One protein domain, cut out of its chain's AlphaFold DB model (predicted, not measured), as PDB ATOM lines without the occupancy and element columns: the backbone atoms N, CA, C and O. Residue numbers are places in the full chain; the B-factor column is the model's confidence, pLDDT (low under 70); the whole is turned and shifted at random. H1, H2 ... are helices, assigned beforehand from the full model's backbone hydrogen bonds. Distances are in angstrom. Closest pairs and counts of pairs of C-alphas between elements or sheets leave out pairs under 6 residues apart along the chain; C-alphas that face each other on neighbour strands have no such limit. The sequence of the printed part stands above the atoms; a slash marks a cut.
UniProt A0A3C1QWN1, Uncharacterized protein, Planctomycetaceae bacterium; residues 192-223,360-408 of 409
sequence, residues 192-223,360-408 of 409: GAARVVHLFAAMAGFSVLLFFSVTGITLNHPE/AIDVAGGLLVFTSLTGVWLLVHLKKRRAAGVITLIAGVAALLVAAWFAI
ATOM      1  N   GLY A 192      29.317 -29.811  13.364       80.75
ATOM      2  CA  GLY A 192      30.523 -30.494  12.897       80.75
ATOM      3  C   GLY A 192      31.037 -29.918  11.574       80.75
ATOM      4  O   GLY A 192      32.215 -29.579  11.477       80.75
ATOM      5  N   ALA A 193      30.150 -29.747  10.590       86.00
ATOM      6  CA  ALA A 193      30.476 -29.179   9.285       86.00
ATOM      7  C   ALA A 193      30.954 -27.723   9.392       86.00
ATOM      8  O   ALA A 193      32.011 -27.389   8.861       86.00
ATOM      9  N   ALA A 194      30.250 -26.886  10.159       88.38
ATOM     10  CA  ALA A 194      30.620 -25.492  10.393       88.38
ATOM     11  C   ALA A 194      32.027 -25.355  10.993       88.38
ATOM     12  O   ALA A 194      32.773 -24.462  10.606       88.38
ATOM     13  N   ARG A 195      32.439 -26.270  11.885       90.38
ATOM     14  CA  ARG A 195      33.805 -26.276  12.430       90.38
ATOM     15  C   ARG A 195      34.858 -26.568  11.361       90.38
ATOM     16  O   ARG A 195      35.912 -25.941  11.374       90.38
ATOM     17  N   VAL A 196      34.598 -27.525  10.472       92.75
ATOM     18  CA  VAL A 196      35.528 -27.872   9.386       92.75
ATOM     19  C   VAL A 196      35.623 -26.725   8.384       92.75
ATOM     20  O   VAL A 196      36.729 -26.298   8.062       92.75
ATOM     21  N   VAL A 197      34.478 -26.185   7.955       94.19
ATOM     22  CA  VAL A 197      34.414 -25.029   7.049       94.19
ATOM     23  C   VAL A 197      35.145 -23.834   7.656       94.19
ATOM     24  O   VAL A 197      36.019 -23.271   7.005       94.19
ATOM     25  N   HIS A 198      34.864 -23.498   8.918       95.19
ATOM     26  CA  HIS A 198      35.548 -22.418   9.623       95.19
ATOM     27  C   HIS A 198      37.058 -22.653   9.701       95.19
ATOM     28  O   HIS A 198      37.806 -21.718   9.471       95.19
ATOM     29  N   LEU A 199      37.529 -23.875   9.980       95.25
ATOM     30  CA  LEU A 199      38.965 -24.157  10.059       95.25
ATOM     31  C   LEU A 199      39.680 -23.858   8.735       95.25
ATOM     32  O   LEU A 199      40.701 -23.178   8.740       95.25
ATOM     33  N   PHE A 200      39.153 -24.337   7.608       96.12
ATOM     34  CA  PHE A 200      39.773 -24.087   6.303       96.12
ATOM     35  C   PHE A 200      39.640 -22.628   5.871       96.12
ATOM     36  O   PHE A 200      40.622 -22.036   5.424       96.12
ATOM     37  N   ALA A 201      38.462 -22.032   6.071       96.44
ATOM     38  CA  ALA A 201      38.250 -20.618   5.798       96.44
ATOM     39  C   ALA A 201      39.180 -19.746   6.655       96.44
ATOM     40  O   ALA A 201      39.753 -18.799   6.137       96.44
ATOM     41  N   ALA A 202      39.404 -20.093   7.927       97.00
ATOM     42  CA  ALA A 202      40.304 -19.373   8.825       97.00
ATOM     43  C   ALA A 202      41.774 -19.516   8.420       97.00
ATOM     44  O   ALA A 202      42.531 -18.573   8.600       97.00
ATOM     45  N   MET A 203      42.197 -20.649   7.847       97.69
ATOM     46  CA  MET A 203      43.554 -20.773   7.296       97.69
ATOM     47  C   MET A 203      43.743 -19.890   6.058       97.69
ATOM     48  O   MET A 203      44.747 -19.191   5.967       97.69
ATOM     49  N   ALA A 204      42.767 -19.866   5.146       96.94
ATOM     50  CA  ALA A 204      42.800 -18.972   3.989       96.94
ATOM     51  C   ALA A 204      42.728 -17.491   4.412       96.94
ATOM     52  O   ALA A 204      43.536 -16.672   3.980       96.94
ATOM     53  N   GLY A 205      41.814 -17.166   5.329       97.62
ATOM     54  CA  GLY A 205      41.664 -15.840   5.918       97.62
ATOM     55  C   GLY A 205      42.908 -15.402   6.688       97.62
ATOM     56  O   GLY A 205      43.286 -14.244   6.609       97.62
ATOM     57  N   PHE A 206      43.615 -16.312   7.361       97.44
ATOM     58  CA  PHE A 206      44.883 -15.992   8.015       97.44
ATOM     59  C   PHE A 206      45.960 -15.570   7.010       97.44
ATOM     60  O   PHE A 206      46.697 -14.629   7.284       97.44
ATOM     61  N   SER A 207      46.044 -16.209   5.837       96.81
ATOM     62  CA  SER A 207      46.969 -15.772   4.780       96.81
ATOM     63  C   SER A 207      46.635 -14.368   4.271       96.81
ATOM     64  O   SER A 207      47.540 -13.554   4.105       96.81
ATOM     65  N   VAL A 208      45.344 -14.070   4.086       96.88
ATOM     66  CA  VAL A 208      44.863 -12.723   3.740       96.88
ATOM     67  C   VAL A 208      45.229 -11.722   4.838       96.88
ATOM     68  O   VAL A 208      45.865 -10.710   4.561       96.88
ATOM     69  N   LEU A 209      44.892 -12.024   6.093       96.38
ATOM     70  CA  LEU A 209      45.193 -11.176   7.244       96.38
ATOM     71  C   LEU A 209      46.695 -10.908   7.358       96.38
ATOM     72  O   LEU A 209      47.085  -9.774   7.607       96.38
ATOM     73  N   LEU A 210      47.536 -11.925   7.159       96.12
ATOM     74  CA  LEU A 210      48.988 -11.782   7.191       96.12
ATOM     75  C   LEU A 210      49.484 -10.842   6.085       96.12
ATOM     76  O   LEU A 210      50.279  -9.952   6.371       96.12
ATOM     77  N   PHE A 211      48.992 -11.000   4.853       95.00
ATOM     78  CA  PHE A 211      49.320 -10.099   3.747       95.00
ATOM     79  C   PHE A 211      48.940  -8.647   4.071       95.00
ATOM     80  O   PHE A 211      49.790  -7.761   3.986       95.00
ATOM     81  N   PHE A 212      47.703  -8.398   4.514       95.06
ATOM     82  CA  PHE A 212      47.254  -7.044   4.854       95.06
ATOM     83  C   PHE A 212      47.937  -6.486   6.108       95.06
ATOM     84  O   PHE A 212      48.201  -5.294   6.169       95.06
ATOM     85  N   SER A 213      48.298  -7.323   7.081       95.38
ATOM     86  CA  SER A 213      49.027  -6.872   8.275       95.38
ATOM     87  C   SER A 213      50.451  -6.444   7.928       95.38
ATOM     88  O   SER A 213      50.888  -5.375   8.343       95.38
ATOM     89  N   VAL A 214      51.172  -7.246   7.136       93.38
ATOM     90  CA  VAL A 214      52.537  -6.910   6.698       93.38
ATOM     91  C   VAL A 214      52.537  -5.645   5.843       93.38
ATOM     92  O   VAL A 214      53.324  -4.737   6.093       93.38
ATOM     93  N   THR A 215      51.623  -5.550   4.878       92.81
ATOM     94  CA  THR A 215      51.517  -4.363   4.016       92.81
ATOM     95  C   THR A 215      50.969  -3.129   4.752       92.81
ATOM     96  O   THR A 215      51.362  -2.005   4.452       92.81
ATOM     97  N   GLY A 216      50.145  -3.314   5.785       92.88
ATOM     98  CA  GLY A 216      49.695  -2.235   6.669       92.88
ATOM     99  C   GLY A 216      50.837  -1.639   7.493       92.88
ATOM    100  O   GLY A 216      50.926  -0.422   7.629       92.88
ATOM    101  N   ILE A 217      51.774  -2.470   7.966       92.12
ATOM    102  CA  ILE A 217      52.993  -1.984   8.635       92.12
ATOM    103  C   ILE A 217      53.841  -1.160   7.662       92.12
ATOM    104  O   ILE A 217      54.292  -0.079   8.026       92.12
ATOM    105  N   THR A 218      54.016  -1.628   6.420       89.94
ATOM    106  CA  THR A 218      54.759  -0.861   5.402       89.94
ATOM    107  C   THR A 218      54.091   0.468   5.052       89.94
ATOM    108  O   THR A 218      54.778   1.413   4.683       89.94
ATOM    109  N   LEU A 219      52.765   0.548   5.187       88.31
ATOM    110  CA  LEU A 219      51.990   1.762   4.938       88.31
ATOM    111  C   LEU A 219      52.099   2.759   6.099       88.31
ATOM    112  O   LEU A 219      52.203   3.955   5.848       88.31
ATOM    113  N   ASN A 220      52.095   2.277   7.347       89.56
ATOM    114  CA  ASN A 220      52.192   3.124   8.541       89.56
ATOM    115  C   ASN A 220      53.623   3.596   8.837       89.56
ATOM    116  O   ASN A 220      53.800   4.652   9.432       89.56
ATOM    117  N   HIS A 221      54.622   2.804   8.438       88.00
ATOM    118  CA  HIS A 221      56.037   3.072   8.696       88.00
ATOM    119  C   HIS A 221      56.891   3.006   7.421       88.00
ATOM    120  O   HIS A 221      57.800   2.171   7.336       88.00
ATOM    121  N   PRO A 222      56.623   3.841   6.400       83.50
ATOM    122  CA  PRO A 222      57.429   3.861   5.179       83.50
ATOM    123  C   PRO A 222      58.913   4.138   5.468       83.50
ATOM    124  O   PRO A 222      59.789   3.588   4.801       83.50
ATOM    125  N   GLU A 223      59.213   4.910   6.513       84.38
ATOM    126  CA  GLU A 223      60.565   5.277   6.929       84.38
ATOM    127  C   GLU A 223      61.445   4.082   7.322       84.38
ATOM    128  O   GLU A 223      62.666   4.149   7.173       84.38
ATOM    129  N   ALA A 360      39.147  -8.438  -5.743       92.69
ATOM    130  CA  ALA A 360      39.937  -9.384  -4.955       92.69
ATOM    131  C   ALA A 360      40.025  -8.976  -3.472       92.69
ATOM    132  O   ALA A 360      39.907  -9.841  -2.600       92.69
ATOM    133  N   ILE A 361      40.177  -7.678  -3.181       93.56
ATOM    134  CA  ILE A 361      40.149  -7.138  -1.812       93.56
ATOM    135  C   ILE A 361      38.766  -7.331  -1.181       93.56
ATOM    136  O   ILE A 361      38.688  -7.794  -0.044       93.56
ATOM    137  N   ASP A 362      37.685  -7.055  -1.910       95.62
ATOM    138  CA  ASP A 362      36.319  -7.231  -1.397       95.62
ATOM    139  C   ASP A 362      36.027  -8.701  -1.053       95.62
ATOM    140  O   ASP A 362      35.478  -9.006   0.010       95.62
ATOM    141  N   VAL A 363      36.461  -9.642  -1.900       96.94
ATOM    142  CA  VAL A 363      36.347 -11.089  -1.641       96.94
ATOM    143  C   VAL A 363      37.176 -11.502  -0.422       96.94
ATOM    144  O   VAL A 363      36.706 -12.272   0.420       96.94
ATOM    145  N   ALA A 364      38.396 -10.980  -0.298       97.06
ATOM    146  CA  ALA A 364      39.254 -11.187   0.864       97.06
ATOM    147  C   ALA A 364      38.609 -10.654   2.157       97.06
ATOM    148  O   ALA A 364      38.579 -11.361   3.169       97.06
ATOM    149  N   GLY A 365      38.022  -9.456   2.113       96.81
ATOM    150  CA  GLY A 365      37.249  -8.875   3.209       96.81
ATOM    151  C   GLY A 365      36.036  -9.731   3.569       96.81
ATOM    152  O   GLY A 365      35.842 -10.069   4.737       96.81
ATOM    153  N   GLY A 366      35.275 -10.187   2.571       97.88
ATOM    154  CA  GLY A 366      34.151 -11.106   2.758       97.88
ATOM    155  C   GLY A 366      34.560 -12.421   3.430       97.88
ATOM    156  O   GLY A 366      33.878 -12.889   4.344       97.88
ATOM    157  N   LEU A 367      35.711 -12.988   3.055       97.81
ATOM    158  CA  LEU A 367      36.280 -14.171   3.708       97.81
ATOM    159  C   LEU A 367      36.638 -13.899   5.184       97.81
ATOM    160  O   LEU A 367      36.359 -14.736   6.050       97.81
ATOM    161  N   LEU A 368      37.221 -12.739   5.498       97.69
ATOM    162  CA  LEU A 368      37.539 -12.339   6.876       97.69
ATOM    163  C   LEU A 368      36.280 -12.098   7.725       97.69
ATOM    164  O   LEU A 368      36.219 -12.520   8.883       97.69
ATOM    165  N   VAL A 369      35.240 -11.497   7.146       97.94
ATOM    166  CA  VAL A 369      33.934 -11.341   7.802       97.94
ATOM    167  C   VAL A 369      33.307 -12.709   8.061       97.94
ATOM    168  O   VAL A 369      32.928 -13.014   9.193       97.94
ATOM    169  N   PHE A 370      33.262 -13.576   7.048       96.94
ATOM    170  CA  PHE A 370      32.721 -14.928   7.172       96.94
ATOM    171  C   PHE A 370      33.432 -15.733   8.268       96.94
ATOM    172  O   PHE A 370      32.782 -16.364   9.109       96.94
ATOM    173  N   THR A 371      34.766 -15.702   8.293       96.38
ATOM    174  CA  THR A 371      35.561 -16.391   9.322       96.38
ATOM    175  C   THR A 371      35.319 -15.808  10.712       96.38
ATOM    176  O   THR A 371      35.136 -16.571  11.660       96.38
ATOM    177  N   SER A 372      35.201 -14.488  10.842       96.12
ATOM    178  CA  SER A 372      34.886 -13.830  12.116       96.12
ATOM    179  C   SER A 372      33.499 -14.224  12.643       96.12
ATOM    180  O   SER A 372      33.370 -14.660  13.791       96.12
ATOM    181  N   LEU A 373      32.466 -14.170  11.794       95.69
ATOM    182  CA  LEU A 373      31.090 -14.537  12.155       95.69
ATOM    183  C   LEU A 373      30.975 -16.009  12.559       95.69
ATOM    184  O   LEU A 373      30.387 -16.341  13.592       95.69
ATOM    185  N   THR A 374      31.579 -16.906  11.779       94.62
ATOM    186  CA  THR A 374      31.593 -18.340  12.101       94.62
ATOM    187  C   THR A 374      32.380 -18.630  13.385       94.62
ATOM    188  O   THR A 374      31.981 -19.505  14.156       94.62
ATOM    189  N   GLY A 375      33.432 -17.860  13.682       93.31
ATOM    190  CA  GLY A 375      34.176 -17.938  14.941       93.31
ATOM    191  C   GLY A 375      33.329 -17.555  16.158       93.31
ATOM    192  O   GLY A 375      33.278 -18.308  17.135       93.31
ATOM    193  N   VAL A 376      32.599 -16.437  16.080       93.56
ATOM    194  CA  VAL A 376      31.658 -16.005  17.133       93.56
ATOM    195  C   VAL A 376      30.532 -17.024  17.312       93.56
ATOM    196  O   VAL A 376      30.204 -17.403  18.441       93.56
ATOM    197  N   TRP A 377      29.980 -17.542  16.212       92.06
ATOM    198  CA  TRP A 377      28.953 -18.581  16.258       92.06
ATOM    199  C   TRP A 377      29.450 -19.854  16.964       92.06
ATOM    200  O   TRP A 377      28.767 -20.396  17.839       92.06
ATOM    201  N   LEU A 378      30.667 -20.316  16.665       90.62
ATOM    202  CA  LEU A 378      31.271 -21.458  17.361       90.62
ATOM    203  C   LEU A 378      31.531 -21.153  18.844       90.62
ATOM    204  O   LEU A 378      31.328 -22.027  19.694       90.62
ATOM    205  N   LEU A 379      31.941 -19.925  19.170       91.06
ATOM    206  CA  LEU A 379      32.201 -19.488  20.540       91.06
ATOM    207  C   LEU A 379      30.947 -19.555  21.421       91.06
ATOM    208  O   LEU A 379      31.020 -20.069  22.542       91.06
ATOM    209  N   VAL A 380      29.789 -19.105  20.928       89.75
ATOM    210  CA  VAL A 380      28.540 -19.144  21.714       89.75
ATOM    211  C   VAL A 380      28.034 -20.571  21.957       89.75
ATOM    212  O   VAL A 380      27.406 -20.835  22.986       89.75
ATOM    213  N   HIS A 381      28.386 -21.516  21.081       87.44
ATOM    214  CA  HIS A 381      28.073 -22.942  21.238       87.44
ATOM    215  C   HIS A 381      29.032 -23.671  22.195       87.44
ATOM    216  O   HIS A 381      28.706 -24.736  22.735       87.44
ATOM    217  N   LEU A 382      30.204 -23.096  22.477       88.12
ATOM    218  CA  LEU A 382      31.180 -23.628  23.426       88.12
ATOM    219  C   LEU A 382      30.809 -23.229  24.863       88.12
ATOM    220  O   LEU A 382      31.454 -22.377  25.471       88.12
ATOM    221  N   LYS A 383      29.807 -23.904  25.448       87.56
ATOM    222  CA  LYS A 383      29.257 -23.620  26.798       87.56
ATOM    223  C   LYS A 383      30.314 -23.339  27.877       87.56
ATOM    224  O   LYS A 383      30.123 -22.452  28.698       87.56
ATOM    225  N   LYS A 384      31.439 -24.065  27.859       92.00
ATOM    226  CA  LYS A 384      32.526 -23.927  28.844       92.00
ATOM    227  C   LYS A 384      33.361 -22.647  28.680       92.00
ATOM    228  O   LYS A 384      33.970 -22.207  29.646       92.00
ATOM    229  N   ARG A 385      33.442 -22.082  27.471       91.56
ATOM    230  CA  ARG A 385      34.302 -20.926  27.148       91.56
ATOM    231  C   ARG A 385      33.531 -19.683  26.702       91.56
ATOM    232  O   ARG A 385      34.146 -18.637  26.544       91.56
ATOM    233  N   ARG A 386      32.205 -19.782  26.550       93.25
ATOM    234  CA  ARG A 386      31.337 -18.699  26.073       93.25
ATOM    235  C   ARG A 386      31.550 -17.390  26.829       93.25
ATOM    236  O   ARG A 386      31.808 -16.381  26.194       93.25
ATOM    237  N   ALA A 387      31.459 -17.411  28.161       92.94
ATOM    238  CA  ALA A 387      31.572 -16.195  28.969       92.94
ATOM    239  C   ALA A 387      32.940 -15.522  28.785       92.94
ATOM    240  O   ALA A 387      33.000 -14.352  28.433       92.94
ATOM    241  N   ALA A 388      34.026 -16.289  28.927       94.62
ATOM    242  CA  ALA A 388      35.381 -15.779  28.736       94.62
ATOM    243  C   ALA A 388      35.578 -15.176  27.338       94.62
ATOM    244  O   ALA A 388      36.087 -14.070  27.225       94.62
ATOM    245  N   GLY A 389      35.129 -15.857  26.277       93.38
ATOM    246  CA  GLY A 389      35.299 -15.329  24.924       93.38
ATOM    247  C   GLY A 389      34.440 -14.099  24.622       93.38
ATOM    248  O   GLY A 389      34.914 -13.203  23.937       93.38
ATOM    249  N   VAL A 390      33.208 -14.022  25.142       94.31
ATOM    250  CA  VAL A 390      32.365 -12.819  24.993       94.31
ATOM    251  C   VAL A 390      32.992 -11.635  25.729       94.31
ATOM    252  O   VAL A 390      33.051 -10.546  25.170       94.31
ATOM    253  N   ILE A 391      33.530 -11.854  26.935       95.94
ATOM    254  CA  ILE A 391      34.272 -10.820  27.672       95.94
ATOM    255  C   ILE A 391      35.482 -10.346  26.857       95.94
ATOM    256  O   ILE A 391      35.673  -9.145  26.717       95.94
ATOM    257  N   THR A 392      36.268 -11.260  26.275       96.00
ATOM    258  CA  THR A 392      37.411 -10.890  25.424       96.00
ATOM    259  C   THR A 392      36.986 -10.084  24.195       96.00
ATOM    260  O   THR A 392      37.653  -9.109  23.864       96.00
ATOM    261  N   LEU A 393      35.879 -10.450  23.538       94.38
ATOM    262  CA  LEU A 393      35.347  -9.703  22.395       94.38
ATOM    263  C   LEU A 393      34.961  -8.271  22.792       94.38
ATOM    264  O   LEU A 393      35.392  -7.323  22.142       94.38
ATOM    265  N   ILE A 394      34.195  -8.117  23.878       96.50
ATOM    266  CA  ILE A 394      33.766  -6.804  24.383       96.50
ATOM    267  C   ILE A 394      34.980  -5.964  24.790       96.50
ATOM    268  O   ILE A 394      35.067  -4.800  24.412       96.50
ATOM    269  N   ALA A 395      35.937  -6.554  25.509       97.50
ATOM    270  CA  ALA A 395      37.162  -5.871  25.914       97.50
ATOM    271  C   ALA A 395      37.992  -5.410  24.705       97.50
ATOM    272  O   ALA A 395      38.515  -4.301  24.720       97.50
ATOM    273  N   GLY A 396      38.080  -6.226  23.650       96.38
ATOM    274  CA  GLY A 396      38.770  -5.860  22.412       96.38
ATOM    275  C   GLY A 396      38.112  -4.679  21.694       96.38
ATOM    276  O   GLY A 396      38.800  -3.734  21.321       96.38
ATOM    277  N   VAL A 397      36.781  -4.694  21.558       96.75
ATOM    278  CA  VAL A 397      36.030  -3.568  20.973       96.75
ATOM    279  C   VAL A 397      36.201  -2.304  21.818       96.75
ATOM    280  O   VAL A 397      36.509  -1.248  21.274       96.75
ATOM    281  N   ALA A 398      36.067  -2.409  23.143       97.75
ATOM    282  CA  ALA A 398      36.254  -1.277  24.046       97.75
ATOM    283  C   ALA A 398      37.673  -0.693  23.949       97.75
ATOM    284  O   ALA A 398      37.821   0.522  23.874       97.75
ATOM    285  N   ALA A 399      38.708  -1.536  23.885       97.56
ATOM    286  CA  ALA A 399      40.089  -1.085  23.732       97.56
ATOM    287  C   ALA A 399      40.308  -0.301  22.426       97.56
ATOM    288  O   ALA A 399      40.972   0.732  22.449       97.56
ATOM    289  N   LEU A 400      39.718  -0.749  21.311       96.25
ATOM    290  CA  LEU A 400      39.786  -0.027  20.035       96.25
ATOM    291  C   LEU A 400      39.074   1.328  20.102       96.25
ATOM    292  O   LEU A 400      39.619   2.319  19.627       96.25
ATOM    293  N   LEU A 401      37.889   1.386  20.716       96.75
ATOM    294  CA  LEU A 401      37.143   2.639  20.879       96.75
ATOM    295  C   LEU A 401      37.887   3.634  21.775       96.75
ATOM    296  O   LEU A 401      37.950   4.815  21.451       96.75
ATOM    297  N   VAL A 402      38.486   3.159  22.869       97.12
ATOM    298  CA  VAL A 402      39.312   3.986  23.757       97.12
ATOM    299  C   VAL A 402      40.549   4.498  23.022       97.12
ATOM    300  O   VAL A 402      40.857   5.683  23.106       97.12
ATOM    301  N   ALA A 403      41.242   3.640  22.268       95.88
ATOM    302  CA  ALA A 403      42.388   4.064  21.468       95.88
ATOM    303  C   ALA A 403      41.993   5.122  20.426       95.88
ATOM    304  O   ALA A 403      42.680   6.131  20.304       95.88
ATOM    305  N   ALA A 404      40.867   4.934  19.730       95.31
ATOM    306  CA  ALA A 404      40.349   5.907  18.770       95.31
ATOM    307  C   ALA A 404      39.992   7.244  19.438       95.31
ATOM    308  O   ALA A 404      40.365   8.292  18.923       95.31
ATOM    309  N   TRP A 405      39.339   7.206  20.605       96.19
ATOM    310  CA  TRP A 405      38.989   8.399  21.384       96.19
ATOM    311  C   TRP A 405      40.211   9.239  21.772       96.19
ATOM    312  O   TRP A 405      40.137  10.460  21.769       96.19
ATOM    313  N   PHE A 406      41.338   8.605  22.109       96.38
ATOM    314  CA  PHE A 406      42.571   9.325  22.445       96.38
ATOM    315  C   PHE A 406      43.410   9.725  21.226       96.38
ATOM    316  O   PHE A 406      44.229  10.634  21.335       96.38
ATOM    317  N   ALA A 407      43.264   9.031  20.095       93.00
ATOM    318  CA  ALA A 407      44.074   9.257  18.899       93.00
ATOM    319  C   ALA A 407      43.477  10.294  17.934       93.00
ATOM    320  O   ALA A 407      44.219  10.855  17.129       93.00
ATOM    321  N   ILE A 408      42.162  10.525  17.982       90.56
ATOM    322  CA  ILE A 408      41.468  11.515  17.152       90.56
ATOM    323  C   ILE A 408      41.276  12.780  18.009       90.56
ATOM    324  O   ILE A 408      40.516  12.708  18.975       90.56
TER     325      ILE A 408
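This is residues 192 to 223 and 360 to 408 of the 409 residues of an uncharacterized protein of Planctomycetaceae bacterium (UniProt A0A3C1QWN1). The longest helix, H1, is crossed near its middle by H2 as a skewed X, and at its far end H2 turns a corner into H3, so that H2 and H3 make a V with H3 held away from H1. It is an open, loose frame with few contacts, and the later part of H1 with the residues after it, 213 to 223, and the later part of H3 with the last residue, 394 to 408, stick out free. The printed part has 81 residues with three named helices, in the order H1, H2, H3, and no named strand; the class is all helix. The radius of gyration of the C-alphas is 15.4 A, and the C-alphas span 47 by 32 by 17 A, an outline that is only just flat.

Find C-alpha 192 at (30.523, -30.494, 12.897), where H1, residues 192 to 220, begins; it runs 40.2 A from first to last C-alpha and ends with C-alpha 220 at (52.192, 3.124, 8.541). Near residue 203 it has a kink of 29 degrees. Go next to Ala 360, after the cut, where H2, residues 360 to 381, begins and runs 31.8 A to His 381. H3, residues 386 to 407, covers 31.5 A; look for its last C-alpha, 407, at (44.074, 9.257, 18.899).

Start at Gly 205 in H1 and look across to Leu 368 in H2: these are the closest C-alphas of the two helices, 5.5 A apart. H1 and H2 touch, with 16 pairs of C-alphas within 8 A, and run opposite ways at a steep tilt of 50 degrees. Move on to Val 380 and Arg 386, the closest C-alphas of H2 and H3, 5.2 A apart. H2 and H3 only just touch, with 3 pairs of C-alphas within 8 A, and they touch only at the corner by their link. H2 takes part with residues 379 to 380 alone and H3 with residues 386 to 389 alone. These two helices run opposite ways at a steep tilt of 45 degrees. H1 and H3 are apart. In the backbones of H1, H2 and H3, every O i to N i+4 pair is within hydrogen-bond range.

The two C-alphas farthest apart are those of Gly 192 and Glu 223, at 47.1 A. Without the stretches that stand free, the body has 55 residues and spans 37 by 25 by 15 A. Residues 224 to 359 are cut out, and C-alphas 223 and 360 are 28.0 A apart across the cut, which lies in the link from H1 to H2. The link from H2 to H3, four residues, is tight. The mean pLDDT of the printed part is 93.9, and no printed residue is under 70.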